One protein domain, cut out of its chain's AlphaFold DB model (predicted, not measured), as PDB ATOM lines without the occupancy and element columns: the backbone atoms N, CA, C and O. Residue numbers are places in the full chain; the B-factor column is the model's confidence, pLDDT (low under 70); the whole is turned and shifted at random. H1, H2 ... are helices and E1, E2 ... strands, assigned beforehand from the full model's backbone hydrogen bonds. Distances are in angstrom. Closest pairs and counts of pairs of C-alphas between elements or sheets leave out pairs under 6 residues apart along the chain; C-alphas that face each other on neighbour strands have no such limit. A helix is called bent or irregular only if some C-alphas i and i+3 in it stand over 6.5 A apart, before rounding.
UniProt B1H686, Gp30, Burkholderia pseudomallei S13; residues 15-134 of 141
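Overview. This is residues 15 to 134 of the 141 residues of the protein "Gp30" of Burkholderia pseudomallei S13 (UniProt B1H686). A small three-stranded sheet has one helix, H2, over one face and running along its strands, while H4 packs on the first turns of H2 and the short H1 sits by one end of the sheet. H3 and the long loop of residues 85 to 106 lie away from the sheet, and another long loop, residues 53 to 71, joins the sheet to H2. The printed part has 120 residues, with four named helices and three named strands in the order E1 H1 E2 E3 H2 H3 H4; the sheet's order is E1 E3 E2, antiparallel. The class is mixed, helices and strands, with under half of the residues in named elements. The whole is only just compact, close to loose, with a radius of gyration of the C-alphas of 16.1 A and spans of 47 by 38 by 27 A.

Arrangement. E1, residues 15 to 17, is an edge strand and the antiparallel neighbour of E3, residues 47 to 52, with N 15 and O 50 within hydrogen-bond range at 2.9 A. H1, residues 19 to 24, only grazes the sheet with residues 19 to 23; the C-alphas of Ala 19 and Gly 47, its closest to E3, are 4.4 A apart. E2, residues 38 to 43, is the other edge strand and forms a hairpin with E3, with N 41 and O 49 at 2.9 A. E1, H1 and E2 make a split strand-helix-strand unit, two strands running the same way with E3 between them, and its crossover is right-handed. H2, residues 72 to 84, is on the sheet in two layers, a helix on one face of a sheet. Its height over the sheet is 9.5 A, from a local plane fitted to just 6 C-alphas; it lies over E1 and E3, along the strands at 10 degrees to E3 on the local plane. H1 and H2 are close but not clearly touching, with the closest C-alphas, of Met 21 and Leu 84, 6.9 A apart. H3, residues 107 to 114, is apart from H2. H4, residues 121 to 132, touches H2 at residues 72 to 76 alone, at a steep tilt of 46 degrees, opposite ways; the closest C-alphas, of Pro 72 and Tyr 127, are 5.0 A apart. Every O i to N i+4 pair is within hydrogen-bond range in H1 and H3, against 7 of 9 in H2 and 5 of 8 in H4.

Along the chain. E1 begins at C-alpha 15, (117.481, 123.678, 150.821), and is 6.7 A long; H1 is 8.6 A, E2 14.9 A and E3 16.4 A. H2, 18.9 A long, begins at C-alpha 72, (111.040, 132.460, 140.751), and is irregular, with C-alphas 80 and 83 8.0 A apart. H3 is 10.3 A long. H4, 18.5 A long, ends at C-alpha 132, (108.148, 140.939, 143.879), and is irregular, with C-alphas 122 and 125 7.2 A apart.

Size, cuts and confidence. The two C-alphas farthest apart, of Gln 29 and Asn 98, are 47.4 A apart. The printed part has no cut. The links H1 to E2, E3 to H2 and H2 to H3 are long. Mean pLDDT of the printed part is 90.4, and residues 95 to 102 are under 70.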
ATOM      1  N   THR A  15     116.165 124.168 151.232       98.00
ATOM      2  CA  THR A  15     117.481 123.678 150.821       98.00
ATOM      3  C   THR A  15     118.457 123.819 151.980       98.00
ATOM      4  O   THR A  15     118.662 124.919 152.490       98.00
ATOM      5  N   ALA A  16     119.051 122.708 152.412       97.31
ATOM      6  CA  ALA A  16     120.058 122.687 153.468       97.31
ATOM      7  C   ALA A  16     121.453 122.457 152.873       97.31
ATOM      8  O   ALA A  16     121.647 121.533 152.082       97.31
ATOM      9  N   ILE A  17     122.422 123.270 153.288       97.19
ATOM     10  CA  ILE A  17     123.835 123.150 152.914       97.19
ATOM     11  C   ILE A  17     124.717 123.112 154.168       97.19
ATOM     12  O   ILE A  17     124.372 123.683 155.204       97.19
ATOM     13  N   ASN A  18     125.845 122.403 154.095       96.06
ATOM     14  CA  ASN A  18     126.767 122.245 155.224       96.06
ATOM     15  C   ASN A  18     127.745 123.435 155.347       96.06
ATOM     16  O   ASN A  18     127.791 124.308 154.484       96.06
ATOM     17  N   ALA A  19     128.547 123.461 156.413       96.31
ATOM     18  CA  ALA A  19     129.508 124.540 156.654       96.31
ATOM     19  C   ALA A  19     130.560 124.696 155.542       96.31
ATOM     20  O   ALA A  19     130.941 125.817 155.207       96.31
ATOM     21  N   ASP A  20     131.026 123.595 154.943       96.06
ATOM     22  CA  ASP A  20     131.989 123.638 153.832       96.06
ATOM     23  C   ASP A  20     131.399 124.367 152.625       96.06
ATOM     24  O   ASP A  20     132.015 125.288 152.096       96.06
ATOM     25  N   MET A  21     130.174 124.004 152.252       96.75
ATOM     26  CA  MET A  21     129.406 124.625 151.177       96.75
ATOM     27  C   MET A  21     129.130 126.110 151.445       96.75
ATOM     28  O   MET A  21     129.265 126.938 150.549       96.75
ATOM     29  N   VAL A  22     128.771 126.474 152.683       96.94
ATOM     30  CA  VAL A  22     128.562 127.880 153.069       96.94
ATOM     31  C   VAL A  22     129.854 128.683 152.908       96.94
ATOM     32  O   VAL A  22     129.820 129.796 152.387       96.94
ATOM     33  N   ARG A  23     130.999 128.127 153.323       96.12
ATOM     34  CA  ARG A  23     132.312 128.770 153.157       96.12
ATOM     35  C   ARG A  23     132.706 128.902 151.690       96.12
ATOM     36  O   ARG A  23     133.196 129.960 151.310       96.12
ATOM     37  N   GLU A  24     132.455 127.877 150.878       95.75
ATOM     38  CA  GLU A  24     132.707 127.904 149.430       95.75
ATOM     39  C   GLU A  24     131.943 129.041 148.735       95.75
ATOM     40  O   GLU A  24     132.480 129.689 147.842       95.75
ATOM     41  N   LEU A  25     130.729 129.348 149.199       95.94
ATOM     42  CA  LEU A  25     129.921 130.454 148.682       95.94
ATOM     43  C   LEU A  25     130.353 131.839 149.190       95.94
ATOM     44  O   LEU A  25     129.785 132.839 148.761       95.94
ATOM     45  N   GLY A  26     131.330 131.939 150.094       95.62
ATOM     46  CA  GLY A  26     131.733 133.208 150.716       95.62
ATOM     47  C   GLY A  26     130.918 133.588 151.960       95.62
ATOM     48  O   GLY A  26     130.964 134.732 152.408       95.62
ATOM     49  N   GLY A  27     130.197 132.629 152.548       94.19
ATOM     50  CA  GLY A  27     129.422 132.799 153.775       94.19
ATOM     51  C   GLY A  27     127.960 133.185 153.544       94.19
ATOM     52  O   GLY A  27     127.533 133.518 152.451       94.19
ATOM     53  N   ARG A  28     127.150 133.175 154.609       92.44
ATOM     54  CA  ARG A  28     125.706 133.471 154.521       92.44
ATOM     55  C   ARG A  28     125.392 134.839 153.895       92.44
ATOM     56  O   ARG A  28     124.370 134.971 153.235       92.44
ATOM     57  N   GLN A  29     126.228 135.849 154.141       90.06
ATOM     58  CA  GLN A  29     125.980 137.221 153.680       90.06
ATOM     59  C   GLN A  29     126.272 137.431 152.188       90.06
ATOM     60  O   GLN A  29     125.840 138.438 151.636       90.06
ATOM     61  N   SER A  30     126.979 136.508 151.527       92.69
ATOM     62  CA  SER A  30     127.227 136.597 150.083       92.69
ATOM     63  C   SER A  30     126.009 136.186 149.254       92.69
ATOM     64  O   SER A  30     125.904 136.551 148.083       92.69
ATOM     65  N   LEU A  31     125.071 135.445 149.855       90.06
ATOM     66  CA  LEU A  31     123.821 135.067 149.217       90.06
ATOM     67  C   LEU A  31     122.947 136.314 149.118       90.06
ATOM     68  O   LEU A  31     122.309 136.715 150.090       90.06
ATOM     69  N   ALA A  32     122.930 136.927 147.935       90.12
ATOM     70  CA  ALA A  32     122.122 138.094 147.587       90.12
ATOM     71  C   ALA A  32     120.617 137.750 147.497       90.12
ATOM     72  O   ALA A  32     119.961 137.989 146.486       90.12
ATOM     73  N   LEU A  33     120.075 137.147 148.556       95.94
ATOM     74  CA  LEU A  33     118.701 136.685 148.695       95.94
ATOM     75  C   LEU A  33     117.958 137.604 149.686       95.94
ATOM     76  O   LEU A  33     118.274 137.585 150.878       95.94
ATOM     77  N   PRO A  34     116.980 138.413 149.234       95.19
ATOM     78  CA  PRO A  34     116.274 139.346 150.102       95.19
ATOM     79  C   PRO A  34     115.451 138.643 151.196       95.19
ATOM     80  O   PRO A  34     114.675 137.729 150.892       95.19
ATOM     81  N   PRO A  35     115.535 139.099 152.457       95.44
ATOM     82  CA  PRO A  35     114.885 138.440 153.593       95.44
ATOM     83  C   PRO A  35     113.352 138.465 153.525       95.44
ATOM     84  O   PRO A  35     112.699 137.636 154.151       95.44
ATOM     85  N   ASP A  36     112.780 139.370 152.727       96.81
ATOM     86  CA  ASP A  36     111.339 139.459 152.482       96.81
ATOM     87  C   ASP A  36     110.765 138.178 151.855       96.81
ATOM     88  O   ASP A  36     109.609 137.851 152.103       96.81
ATOM     89  N   TRP A  37     111.552 137.437 151.066       97.75
ATOM     90  CA  TRP A  37     111.104 136.203 150.399       97.75
ATOM     91  C   TRP A  37     111.958 134.981 150.737       97.75
ATOM     92  O   TRP A  37     111.520 133.854 150.490       97.75
ATOM     93  N   PHE A  38     113.146 135.180 151.316       97.88
ATOM     94  CA  PHE A  38     114.078 134.102 151.623       97.88
ATOM     95  C   PHE A  38     114.387 134.002 153.114       97.88
ATOM     96  O   PHE A  38     114.939 134.913 153.730       97.88
ATOM     97  N   GLY A  39     114.074 132.846 153.695       96.69
ATOM     98  CA  GLY A  39     114.374 132.547 155.088       96.69
ATOM     99  C   GLY A  39     115.754 131.919 155.193       96.69
ATOM    100  O   GLY A  39     115.951 130.799 154.737       96.69
ATOM    101  N   LEU A  40     116.705 132.615 155.811       96.25
ATOM    102  CA  LEU A  40     118.050 132.095 156.057       96.25
ATOM    103  C   LEU A  40     118.186 131.747 157.545       96.25
ATOM    104  O   LEU A  40     118.162 132.640 158.396       96.25
ATOM    105  N   ARG A  41     118.318 130.461 157.887       95.50
ATOM    106  CA  ARG A  41     118.460 129.998 159.281       95.50
ATOM    107  C   ARG A  41     119.677 129.100 159.448       95.50
ATOM    108  O   ARG A  41     120.013 128.340 158.548       95.50
ATOM    109  N   SER A  42     120.322 129.177 160.609       95.44
ATOM    110  CA  SER A  42     121.417 128.266 160.949       95.44
ATOM    111  C   SER A  42     120.928 126.816 160.941       95.44
ATOM    112  O   SER A  42     119.801 126.534 161.356       95.44
ATOM    113  N   TYR A  43     121.772 125.904 160.468       95.56
ATOM    114  CA  TYR A  43     121.463 124.483 160.351       95.56
ATOM    115  C   TYR A  43     122.666 123.630 160.763       95.56
ATOM    116  O   TYR A  43     123.713 123.672 160.123       95.56
ATOM    117  N   GLY A  44     122.517 122.833 161.823       92.88
ATOM    118  CA  GLY A  44     123.608 122.006 162.349       92.88
ATOM    119  C   GLY A  44     124.824 122.832 162.793       92.88
ATOM    120  O   GLY A  44     124.677 123.944 163.296       92.88
ATOM    121  N   ASN A  45     126.023 122.278 162.593       91.94
ATOM    122  CA  ASN A  45     127.292 122.935 162.914       91.94
ATOM    123  C   ASN A  45     127.689 123.872 161.760       91.94
ATOM    124  O   ASN A  45     128.341 123.428 160.819       91.94
ATOM    125  N   ASP A  46     127.250 125.132 161.814       94.06
ATOM    126  CA  ASP A  46     127.556 126.208 160.848       94.06
ATOM    127  C   ASP A  46     127.048 126.003 159.407       94.06
ATOM    128  O   ASP A  46     127.494 126.669 158.471       94.06
ATOM    129  N   GLY A  47     126.088 125.101 159.208       96.56
ATOM    130  CA  GLY A  47     125.346 125.000 157.955       96.56
ATOM    131  C   GLY A  47     124.239 126.050 157.838       96.56
ATOM    132  O   GLY A  47     123.943 126.810 158.767       96.56
ATOM    133  N   LEU A  48     123.588 126.065 156.678       97.81
ATOM    134  CA  LEU A  48     122.524 127.008 156.350       97.81
ATOM    135  C   LEU A  48     121.303 126.270 155.801       97.81
ATOM    136  O   LEU A  48     121.415 125.484 154.863       97.81
ATOM    137  N   LEU A  49     120.137 126.558 156.373       97.94
ATOM    138  CA  LEU A  49     118.836 126.232 155.806       97.94
ATOM    139  C   LEU A  49     118.293 127.469 155.088       97.94
ATOM    140  O   LEU A  49     118.159 128.536 155.695       97.94
ATOM    141  N   ILE A  50     117.970 127.302 153.811       98.31
ATOM    142  CA  ILE A  50     117.408 128.323 152.932       98.31
ATOM    143  C   ILE A  50     115.958 127.948 152.634       98.31
ATOM    144  O   ILE A  50     115.697 126.863 152.118       98.31
ATOM    145  N   GLN A  51     115.028 128.844 152.951       98.12
ATOM    146  CA  GLN A  51     113.613 128.744 152.607       98.12
ATOM    147  C   GLN A  51     113.288 129.684 151.445       98.12
ATOM    148  O   GLN A  51     113.529 130.883 151.553       98.12
ATOM    149  N   ALA A  52     112.709 129.157 150.370       97.88
ATOM    150  CA  ALA A  52     112.362 129.891 149.156       97.88
ATOM    151  C   ALA A  52     110.854 130.201 149.099       97.88
ATOM    152  O   ALA A  52     110.077 129.458 148.502       97.88
ATOM    153  N   GLY A  53     110.430 131.301 149.723       96.88
ATOM    154  CA  GLY A  53     109.027 131.714 149.792       96.88
ATOM    155  C   GLY A  53     108.210 131.047 150.908       96.88
ATOM    156  O   GLY A  53     108.697 130.243 151.709       96.88
ATOM    157  N   VAL A  54     106.925 131.408 150.979       96.44
ATOM    158  CA  VAL A  54     106.029 131.059 152.100       96.44
ATOM    159  C   VAL A  54     105.572 129.598 152.129       96.44
ATOM    160  O   VAL A  54     105.214 129.106 153.194       96.44
ATOM    161  N   ALA A  55     105.578 128.906 150.988       94.94
ATOM    162  CA  ALA A  55     105.028 127.560 150.836       94.94
ATOM    163  C   ALA A  55     105.732 126.798 149.697       94.94
ATOM    164  O   ALA A  55     106.282 127.440 148.795       94.94
ATOM    165  N   PRO A  56     105.698 125.452 149.698       95.44
ATOM    166  CA  PRO A  56     106.220 124.659 148.594       95.44
ATOM    167  C   PRO A  56     105.399 124.876 147.315       95.44
ATOM    168  O   PRO A  56     104.185 125.079 147.361       95.44
ATOM    169  N   GLN A  57     106.069 124.819 146.168       91.69
ATOM    170  CA  GLN A  57     105.513 125.083 144.846       91.69
ATOM    171  C   GLN A  57     105.931 123.961 143.897       91.69
ATOM    172  O   GLN A  57     107.107 123.644 143.765       91.69
ATOM    173  N   THR A  58     104.960 123.369 143.205       83.50
ATOM    174  CA  THR A  58     105.200 122.314 142.207       83.50
ATOM    175  C   THR A  58     105.553 122.868 140.821       83.50
ATOM    176  O   THR A  58     105.863 122.102 139.914       83.50
ATOM    177  N   GLY A  59     105.493 124.192 140.660       83.50
ATOM    178  CA  GLY A  59     105.622 124.932 139.407       83.50
ATOM    179  C   GLY A  59     104.667 126.127 139.400       83.50
ATOM    180  O   GLY A  59     103.816 126.255 140.283       83.50
ATOM    181  N   ILE A  60     104.801 127.007 138.413       82.38
ATOM    182  CA  ILE A  60     103.844 128.083 138.138       82.38
ATOM    183  C   ILE A  60     103.118 127.755 136.841       82.38
ATOM    184  O   ILE A  60     103.705 127.199 135.916       82.38
ATOM    185  N   ALA A  61     101.826 128.075 136.781       79.06
ATOM    186  CA  ALA A  61     101.062 127.925 135.553       79.06
ATOM    187  C   ALA A  61     101.742 128.711 134.418       79.06
ATOM    188  O   ALA A  61     101.833 129.937 134.479       79.06
ATOM    189  N   GLY A  62     102.240 127.983 133.418       72.94
ATOM    190  CA  GLY A  62     102.682 128.545 132.147       72.94
ATOM    191  C   GLY A  62     101.496 128.805 131.219       72.94
ATOM    192  O   GLY A  62     100.329 128.748 131.624       72.94
ATOM    193  N   GLU A  63     101.780 129.058 129.944       76.19
ATOM    194  CA  GLU A  63     100.730 129.164 128.934       76.19
ATOM    195  C   GLU A  63      99.986 127.831 128.756       76.19
ATOM    196  O   GLU A  63     100.512 126.740 129.000       76.19
ATOM    197  N   LYS A  64      98.726 127.899 128.313       78.00
ATOM    198  CA  LYS A  64      97.898 126.704 128.130       78.00
ATOM    199  C   LYS A  64      98.564 125.741 127.141       78.00
ATOM    200  O   LYS A  64      98.752 126.076 125.977       78.00
ATOM    201  N   GLY A  65      98.841 124.520 127.599       79.69
ATOM    202  CA  GLY A  65      99.491 123.479 126.796       79.69
ATOM    203  C   GLY A  65     101.019 123.463 126.892       79.69
ATOM    204  O   GLY A  65     101.633 122.586 126.291       79.69
ATOM    205  N   GLN A  66     101.626 124.374 127.656       77.62
ATOM    206  CA  GLN A  66     103.052 124.344 127.982       77.62
ATOM    207  C   GLN A  66     103.294 123.695 129.348       77.62
ATOM    208  O   GLN A  66     102.390 123.587 130.184       77.62
ATOM    209  N   ALA A  67     104.527 123.229 129.560       76.31
ATOM    210  CA  ALA A  67     104.955 122.755 130.867       76.31
ATOM    211  C   ALA A  67     104.891 123.903 131.898       76.31
ATOM    212  O   ALA A  67     105.052 125.065 131.521       76.31
ATOM    213  N   PRO A  68     104.659 123.608 133.189       85.25
ATOM    214  CA  PRO A  68     104.744 124.619 134.234       85.25
ATOM    215  C   PRO A  68     106.109 125.314 134.234       85.25
ATOM    216  O   PRO A  68     107.146 124.658 134.134       85.25
ATOM    217  N   GLU A  69     106.104 126.633 134.400       88.31
ATOM    218  CA  GLU A  69     107.326 127.417 134.558       88.31
ATOM    219  C   GLU A  69     107.923 127.196 135.959       88.31
ATOM    220  O   GLU A  69     107.187 126.947 136.926       88.31
ATOM    221  N   PRO A  70     109.253 127.296 136.115       92.12
ATOM    222  CA  PRO A  70     109.877 127.136 137.413       92.12
ATOM    223  C   PRO A  70     109.512 128.308 138.338       92.12
ATOM    224  O   PRO A  70     109.448 129.460 137.894       92.12
ATOM    225  N   PRO A  71     109.312 128.063 139.643       95.38
ATOM    226  CA  PRO A  71     109.018 129.150 140.562       95.38
ATOM    227  C   PRO A  71     110.198 130.132 140.707       95.38
ATOM    228  O   PRO A  71     111.331 129.681 140.894       95.38
ATOM    229  N   PRO A  72     109.974 131.465 140.696       96.19
ATOM    230  CA  PRO A  72     111.040 132.460 140.751       96.19
ATOM    231  C   PRO A  72     111.947 132.316 141.960       96.19
ATOM    232  O   PRO A  72     113.163 132.399 141.826       96.19
ATOM    233  N   ALA A  73     111.381 132.020 143.131       97.50
ATOM    234  CA  ALA A  73     112.174 131.802 144.332       97.50
ATOM    235  C   ALA A  73     113.158 130.625 144.167       97.50
ATOM    236  O   ALA A  73     114.275 130.687 144.673       97.50
ATOM    237  N   TYR A  74     112.786 129.576 143.424       97.62
ATOM    238  CA  TYR A  74     113.634 128.391 143.241       97.62
ATOM    239  C   TYR A  74     114.729 128.671 142.223       97.62
ATOM    240  O   TYR A  74     115.872 128.292 142.451       97.62
ATOM    241  N   VAL A  75     114.410 129.408 141.157       97.19
ATOM    242  CA  VAL A  75     115.396 129.882 140.177       97.19
ATOM    243  C   VAL A  75     116.447 130.775 140.838       97.19
ATOM    244  O   VAL A  75     117.639 130.591 140.609       97.19
ATOM    245  N   LEU A  76     116.038 131.699 141.711       97.69
ATOM    246  CA  LEU A  76     116.963 132.600 142.405       97.69
ATOM    247  C   LEU A  76     117.848 131.866 143.426       97.69
ATOM    248  O   LEU A  76     119.044 132.141 143.509       97.69
ATOM    249  N   VAL A  77     117.306 130.885 144.159       97.94
ATOM    250  CA  VAL A  77     118.129 130.018 145.026       97.94
ATOM    251  C   VAL A  77     119.060 129.139 144.192       97.94
ATOM    252  O   VAL A  77     120.227 128.998 144.548       97.94
ATOM    253  N   ASN A  78     118.592 128.592 143.067       97.69
ATOM    254  CA  ASN A  78     119.421 127.821 142.143       97.69
ATOM    255  C   ASN A  78     120.593 128.659 141.626       97.69
ATOM    256  O   ASN A  78     121.728 128.208 141.694       97.69
ATOM    257  N   GLN A  79     120.342 129.900 141.200       96.69
ATOM    258  CA  GLN A  79     121.389 130.829 140.775       96.69
ATOM    259  C   GLN A  79     122.404 131.083 141.903       96.69
ATOM    260  O   GLN A  79     123.609 131.002 141.673       96.69
ATOM    261  N   ALA A  80     121.927 131.350 143.123       96.50
ATOM    262  CA  ALA A  80     122.785 131.611 144.279       96.50
ATOM    263  C   ALA A  80     123.626 130.388 144.695       96.50
ATOM    264  O   ALA A  80     124.741 130.544 145.188       96.50
ATOM    265  N   LEU A  81     123.105 129.174 144.492       97.31
ATOM    266  CA  LEU A  81     123.763 127.915 144.850       97.31
ATOM    267  C   LEU A  81     124.393 127.185 143.661       97.31
ATOM    268  O   LEU A  81     124.917 126.084 143.841       97.31
ATOM    269  N   ARG A  82     124.382 127.770 142.458       95.50
ATOM    270  CA  ARG A  82     124.838 127.108 141.229       95.50
ATOM    271  C   ARG A  82     126.252 126.517 141.323       95.50
ATOM    272  O   ARG A  82     126.423 125.409 140.811       95.50
ATOM    273  N   PRO A  83     127.234 127.150 142.006       95.00
ATOM    274  CA  PRO A  83     128.561 126.555 142.209       95.00
ATOM    275  C   PRO A  83     128.563 125.226 142.988       95.00
ATOM    276  O   PRO A  83     129.497 124.437 142.866       95.00
ATOM    277  N   LEU A  84     127.524 124.965 143.789       96.00
ATOM    278  CA  LEU A  84     127.389 123.754 144.602       96.00
ATOM    279  C   LEU A  84     126.560 122.659 143.929       96.00
ATOM    280  O   LEU A  84     126.570 121.518 144.399       96.00
ATOM    281  N   ILE A  85     125.815 122.986 142.874       95.62
ATOM    282  CA  ILE A  85     125.027 122.005 142.132       95.62
ATOM    283  C   ILE A  85     125.984 121.201 141.259       95.62
ATOM    284  O   ILE A  85     126.779 121.765 140.511       95.62
ATOM    285  N   ALA A  86     125.952 119.877 141.401       94.12
ATOM    286  CA  ALA A  86     126.788 119.004 140.592       94.12
ATOM    287  C   ALA A  86     126.405 119.130 139.110       94.12
ATOM    288  O   ALA A  86     125.225 119.051 138.793       94.12
ATOM    289  N   ASP A  87     127.392 119.244 138.218       89.06
ATOM    290  CA  ASP A  87     127.135 119.262 136.770       89.06
ATOM    291  C   ASP A  87     126.878 117.851 136.210       89.06
ATOM    292  O   ASP A  87     126.148 117.685 135.245       89.06
ATOM    293  N   ALA A  88     127.445 116.804 136.826       86.25
ATOM    294  CA  ALA A  88     127.222 115.420 136.404       86.25
ATOM    295  C   ALA A  88     127.405 114.420 137.551       86.25
ATOM    296  O   ALA A  88     128.392 114.460 138.292       86.25
ATOM    297  N   VAL A  89     126.496 113.445 137.662       86.81
ATOM    298  CA  VAL A  89     126.530 112.414 138.724       86.81
ATOM    299  C   VAL A  89     126.356 110.981 138.208       86.81
ATOM    300  O   VAL A  89     126.201 110.064 139.013       86.81
ATOM    301  N   GLY A  90     126.427 110.774 136.888       85.25
ATOM    302  CA  GLY A  90     125.997 109.530 136.245       85.25
ATOM    303  C   GLY A  90     124.477 109.522 136.108       85.25
ATOM    304  O   GLY A  90     123.894 110.545 135.766       85.25
ATOM    305  N   THR A  91     123.823 108.403 136.418       85.75
ATOM    306  CA  THR A  91     122.357 108.303 136.398       85.75
ATOM    307  C   THR A  91     121.778 108.446 137.807       85.75
ATOM    308  O   THR A  91     122.233 107.790 138.747       85.75
ATOM    309  N   LEU A  92     120.753 109.285 137.985       85.94
ATOM    310  CA  LEU A  92     120.065 109.439 139.277       85.94
ATOM    311  C   LEU A  92     119.186 108.237 139.639       85.94
ATOM    312  O   LEU A  92     118.903 108.028 140.819       85.94
ATOM    313  N   GLN A  93     118.759 107.462 138.644       84.31
ATOM    314  CA  GLN A  93     117.982 106.238 138.807       84.31
ATOM    315  C   GLN A  93     118.656 105.071 138.077       84.31
ATOM    316  O   GLN A  93     119.274 105.244 137.030       84.31
ATOM    317  N   SER A  94     118.509 103.864 138.623       75.69
ATOM    318  CA  SER A  94     118.940 102.604 138.008       75.69
ATOM    319  C   SER A  94     117.865 101.533 138.209       75.69
ATOM    320  O   SER A  94     117.098 101.618 139.165       75.69
ATOM    321  N   GLY A  95     117.838 100.496 137.365       65.12
ATOM    322  CA  GLY A  95     116.996  99.309 137.589       65.12
ATOM    323  C   GLY A  95     115.589  99.353 136.983       65.12
ATOM    324  O   GLY A  95     114.751  98.532 137.340       65.12
ATOM    325  N   THR A  96     115.322 100.266 136.046       65.50
ATOM    326  CA  THR A  96     114.020 100.402 135.365       65.50
ATOM    327  C   THR A  96     114.116 100.255 133.836       65.50
ATOM    328  O   THR A  96     113.634 101.122 133.111       65.50
ATOM    329  N   PRO A  97     114.720  99.173 133.300       59.44
ATOM    330  CA  PRO A  97     114.923  99.027 131.854       59.44
ATOM    331  C   PRO A  97     113.614  98.961 131.047       59.44
ATOM    332  O   PRO A  97     113.611  99.342 129.884       59.44
ATOM    333  N   ASN A  98     112.502  98.536 131.664       64.56
ATOM    334  CA  ASN A  98     111.210  98.330 130.992       64.56
ATOM    335  C   ASN A  98     110.111  99.317 131.435       64.56
ATOM    336  O   ASN A  98     108.932  99.061 131.200       64.56
ATOM    337  N   SER A  99     110.453 100.401 132.139       61.53
ATOM    338  CA  SER A  99     109.446 101.368 132.591       61.53
ATOM    339  C   SER A  99     109.167 102.418 131.512       61.53
ATOM    340  O   SER A  99     110.080 102.908 130.856       61.53
ATOM    341  N   THR A 100     107.890 102.761 131.343       66.00
ATOM    342  CA  THR A 100     107.396 103.787 130.410       66.00
ATOM    343  C   THR A 100     107.252 105.167 131.057       66.00
ATOM    344  O   THR A 100     106.808 106.112 130.407       66.00
ATOM    345  N   ALA A 101     107.605 105.299 132.338       66.81
ATOM    346  CA  ALA A 101     107.616 106.579 133.036       66.81
ATOM    347  C   ALA A 101     108.762 107.483 132.528       66.81
ATOM    348  O   ALA A 101     109.759 106.976 132.014       66.81
ATOM    349  N   PRO A 102     108.683 108.813 132.700       66.88
ATOM    350  CA  PRO A 102     109.841 109.688 132.529       66.88
ATOM    351  C   PRO A 102     110.876 109.375 133.624       66.88
ATOM    352  O   PRO A 102     110.674 109.689 134.795       66.88
ATOM    353  N   LEU A 103     111.959 108.692 133.248       80.00
ATOM    354  CA  LEU A 103     113.004 108.217 134.162       80.00
ATOM    355  C   LEU A 103     114.242 109.114 134.112       80.00
ATOM    356  O   LEU A 103     114.575 109.682 133.076       80.00
ATOM    357  N   LEU A 104     114.978 109.150 135.224       82.56
ATOM    358  CA  LEU A 104     116.303 109.770 135.335       82.56
ATOM    359  C   LEU A 104     117.413 108.709 135.192       82.56
ATOM    360  O   LEU A 104     118.369 108.665 135.970       82.56
ATOM    361  N   ASN A 105     117.219 107.775 134.257       82.88
ATOM    362  CA  ASN A 105     118.048 106.581 134.060       82.88
ATOM    363  C   ASN A 105     119.081 106.724 132.928       82.88
ATOM    364  O   ASN A 105     119.799 105.774 132.635       82.88
ATOM    365  N   THR A 106     119.161 107.901 132.305       85.31
ATOM    366  CA  THR A 106     120.233 108.278 131.375       85.31
ATOM    367  C   THR A 106     121.003 109.470 131.932       85.31
ATOM    368  O   THR A 106     120.448 110.260 132.707       85.31
ATOM    369  N   GLU A 107     122.268 109.621 131.537       87.88
ATOM    370  CA  GLU A 107     123.074 110.794 131.907       87.88
ATOM    371  C   GLU A 107     122.396 112.081 131.426       87.88
ATOM    372  O   GLU A 107     122.182 112.975 132.231       87.88
ATOM    373  N   VAL A 108     121.884 112.105 130.189       87.50
ATOM    374  CA  VAL A 108     121.150 113.255 129.625       87.50
ATOM    375  C   VAL A 108     119.946 113.655 130.486       87.50
ATOM    376  O   VAL A 108     119.800 114.816 130.854       87.50
ATOM    377  N   SER A 109     119.082 112.700 130.852       88.25
ATOM    378  CA  SER A 109     117.924 112.986 131.718       88.25
ATOM    379  C   SER A 109     118.332 113.438 133.124       88.25
ATOM    380  O   SER A 109     117.642 114.240 133.750       88.25
ATOM    381  N   THR A 110     119.464 112.933 133.620       89.88
ATOM    382  CA  THR A 110     120.014 113.311 134.919       89.88
ATOM    383  C   THR A 110     120.562 114.728 134.883       89.88
ATOM    384  O   THR A 110     120.219 115.521 135.750       89.88
ATOM    385  N   GLU A 111     121.358 115.070 133.880       91.44
ATOM    386  CA  GLU A 111     121.893 116.415 133.677       91.44
ATOM    387  C   GLU A 111     120.757 117.426 133.505       91.44
ATOM    388  O   GLU A 111     120.718 118.427 134.216       91.44
ATOM    389  N   ALA A 112     119.745 117.114 132.688       90.62
ATOM    390  CA  ALA A 112     118.551 117.951 132.564       90.62
ATOM    391  C   ALA A 112     117.855 118.194 133.918       90.62
ATOM    392  O   ALA A 112     117.356 119.287 134.174       90.62
ATOM    393  N   TRP A 113     117.848 117.201 134.813       91.69
ATOM    394  CA  TRP A 113     117.314 117.359 136.164       91.69
ATOM    395  C   TRP A 113     118.199 118.222 137.073       91.69
ATOM    396  O   TRP A 113     117.674 119.043 137.826       91.69
ATOM    397  N   LEU A 114     119.524 118.052 137.016       93.88
ATOM    398  CA  LEU A 114     120.483 118.865 137.778       93.88
ATOM    399  C   LEU A 114     120.373 120.349 137.382       93.88
ATOM    400  O   LEU A 114     120.383 121.216 138.251       93.88
ATOM    401  N   HIS A 115     120.159 120.618 136.090       93.44
ATOM    402  CA  HIS A 115     120.045 121.956 135.497       93.44
ATOM    403  C   HIS A 115     118.598 122.463 135.355       93.44
ATOM    404  O   HIS A 115     118.362 123.463 134.685       93.44
ATOM    405  N   ARG A 116     117.606 121.816 135.984       92.75
ATOM    406  CA  ARG A 116     116.169 122.119 135.777       92.75
ATOM    407  C   ARG A 116     115.741 123.557 136.107       92.75
ATOM    408  O   ARG A 116     114.666 123.981 135.697       92.75
ATOM    409  N   PHE A 117     116.547 124.278 136.885       95.75
ATOM    410  CA  PHE A 117     116.321 125.677 137.259       95.75
ATOM    411  C   PHE A 117     117.410 126.617 136.729       95.75
ATOM    412  O   PHE A 117     117.433 127.795 137.097       95.75
ATOM    413  N   ASP A 118     118.314 126.114 135.887       95.31
ATOM    414  CA  ASP A 118     119.259 126.957 135.171       95.31
ATOM    415  C   ASP A 118     118.485 127.772 134.131       95.31
ATOM    416  O   ASP A 118     117.571 127.284 133.461       95.31
ATOM    417  N   ILE A 119     118.841 129.046 134.016       93.44
ATOM    418  CA  ILE A 119     118.218 129.979 133.085       93.44
ATOM    419  C   ILE A 119     119.298 130.719 132.305       93.44
ATOM    420  O   ILE A 119     120.440 130.832 132.752       93.44
ATOM    421  N   ASP A 120     118.911 131.289 131.167       93.19
ATOM    422  CA  ASP A 120     119.728 132.301 130.503       93.19
ATOM    423  C   ASP A 120     119.978 133.473 131.480       93.19
ATOM    424  O   ASP A 120     119.004 134.016 132.023       93.19
ATOM    425  N   PRO A 121     121.239 133.895 131.712       90.44
ATOM    426  CA  PRO A 121     121.556 135.036 132.568       90.44
ATOM    427  C   PRO A 121     120.772 136.311 132.225       90.44
ATOM    428  O   PRO A 121     120.408 137.061 133.129       90.44
ATOM    429  N   GLY A 122     120.443 136.546 130.951       94.06
ATOM    430  CA  GLY A 122     119.640 137.690 130.511       94.06
ATOM    431  C   GLY A 122     118.186 137.657 130.997       94.06
ATOM    432  O   GLY A 122     117.530 138.696 131.061       94.06
ATOM    433  N   ARG A 123     117.677 136.486 131.402       93.50
ATOM    434  CA  ARG A 123     116.311 136.312 131.923       93.50
ATOM    435  C   ARG A 123     116.205 136.537 133.432       93.50
ATOM    436  O   ARG A 123     115.086 136.600 133.942       93.50
ATOM    437  N   ILE A 124     117.320 136.685 134.157       94.25
ATOM    438  CA  ILE A 124     117.305 136.735 135.628       94.25
ATOM    439  C   ILE A 124     116.459 137.884 136.186       94.25
ATOM    440  O   ILE A 124     115.758 137.720 137.182       94.25
ATOM    441  N   TYR A 125     116.453 139.032 135.507       95.38
ATOM    442  CA  TYR A 125     115.664 140.194 135.911       95.38
ATOM    443  C   TYR A 125     114.156 139.923 135.887       95.38
ATOM    444  O   TYR A 125     113.441 140.400 136.766       95.38
ATOM    445  N   GLY A 126     113.677 139.100 134.949       95.69
ATOM    446  CA  GLY A 126     112.271 138.694 134.904       95.69
ATOM    447  C   GLY A 126     111.865 137.868 136.128       95.69
ATOM    448  O   GLY A 126     110.769 138.042 136.657       95.69
ATOM    449  N   TYR A 127     112.765 137.027 136.643       95.44
ATOM    450  CA  TYR A 127     112.514 136.268 137.873       95.44
ATOM    451  C   TYR A 127     112.554 137.154 139.121       95.44
ATOM    452  O   TYR A 127     111.744 136.956 140.025       95.44
ATOM    453  N   TRP A 128     113.412 138.176 139.155       96.31
ATOM    454  CA  TRP A 128     113.357 139.196 140.205       96.31
ATOM    455  C   TRP A 128     112.038 139.970 140.188       96.31
ATOM    456  O   TRP A 128     111.428 140.154 141.240       96.31
ATOM    457  N   GLU A 129     111.552 140.387 139.018       96.62
ATOM    458  CA  GLU A 129     110.251 141.055 138.897       96.62
ATOM    459  C   GLU A 129     109.102 140.138 139.345       96.62
ATOM    460  O   GLU A 129     108.214 140.553 140.092       96.62
ATOM    461  N   ALA A 130     109.134 138.870 138.934       95.19
ATOM    462  CA  ALA A 130     108.140 137.883 139.334       95.19
ATOM    463  C   ALA A 130     108.168 137.613 140.850       95.19
ATOM    464  O   ALA A 130     107.104 137.493 141.456       95.19
ATOM    465  N   LEU A 131     109.350 137.592 141.482       96.31
ATOM    466  CA  LEU A 131     109.493 137.448 142.935       96.31
ATOM    467  C   LEU A 131     108.754 138.560 143.691       96.31
ATOM    468  O   LEU A 131     108.070 138.278 144.669       96.31
ATOM    469  N   HIS A 132     108.814 139.809 143.216       96.56
ATOM    470  CA  HIS A 132     108.148 140.939 143.879       96.56
ATOM    471  C   HIS A 132     106.618 140.812 143.915       96.56
ATOM    472  O   HIS A 132     105.966 141.454 144.738       96.56
ATOM    473  N   LYS A 133     106.042 139.972 143.048       95.00
ATOM    474  CA  LYS A 133     104.607 139.659 143.009       95.00
ATOM    475  C   LYS A 133     104.238 138.513 143.962       95.00
ATOM    476  O   LYS A 133     103.056 138.247 144.165       95.00
ATOM    477  N   MET A 134     105.225 137.820 144.538       94.12
ATOM    478  CA  MET A 134     105.007 136.707 145.461       94.12
ATOM    479  C   MET A 134     104.746 137.193 146.895       94.12
ATOM    480  O   MET A 134     105.276 138.234 147.302       94.12
TER     481      MET A 134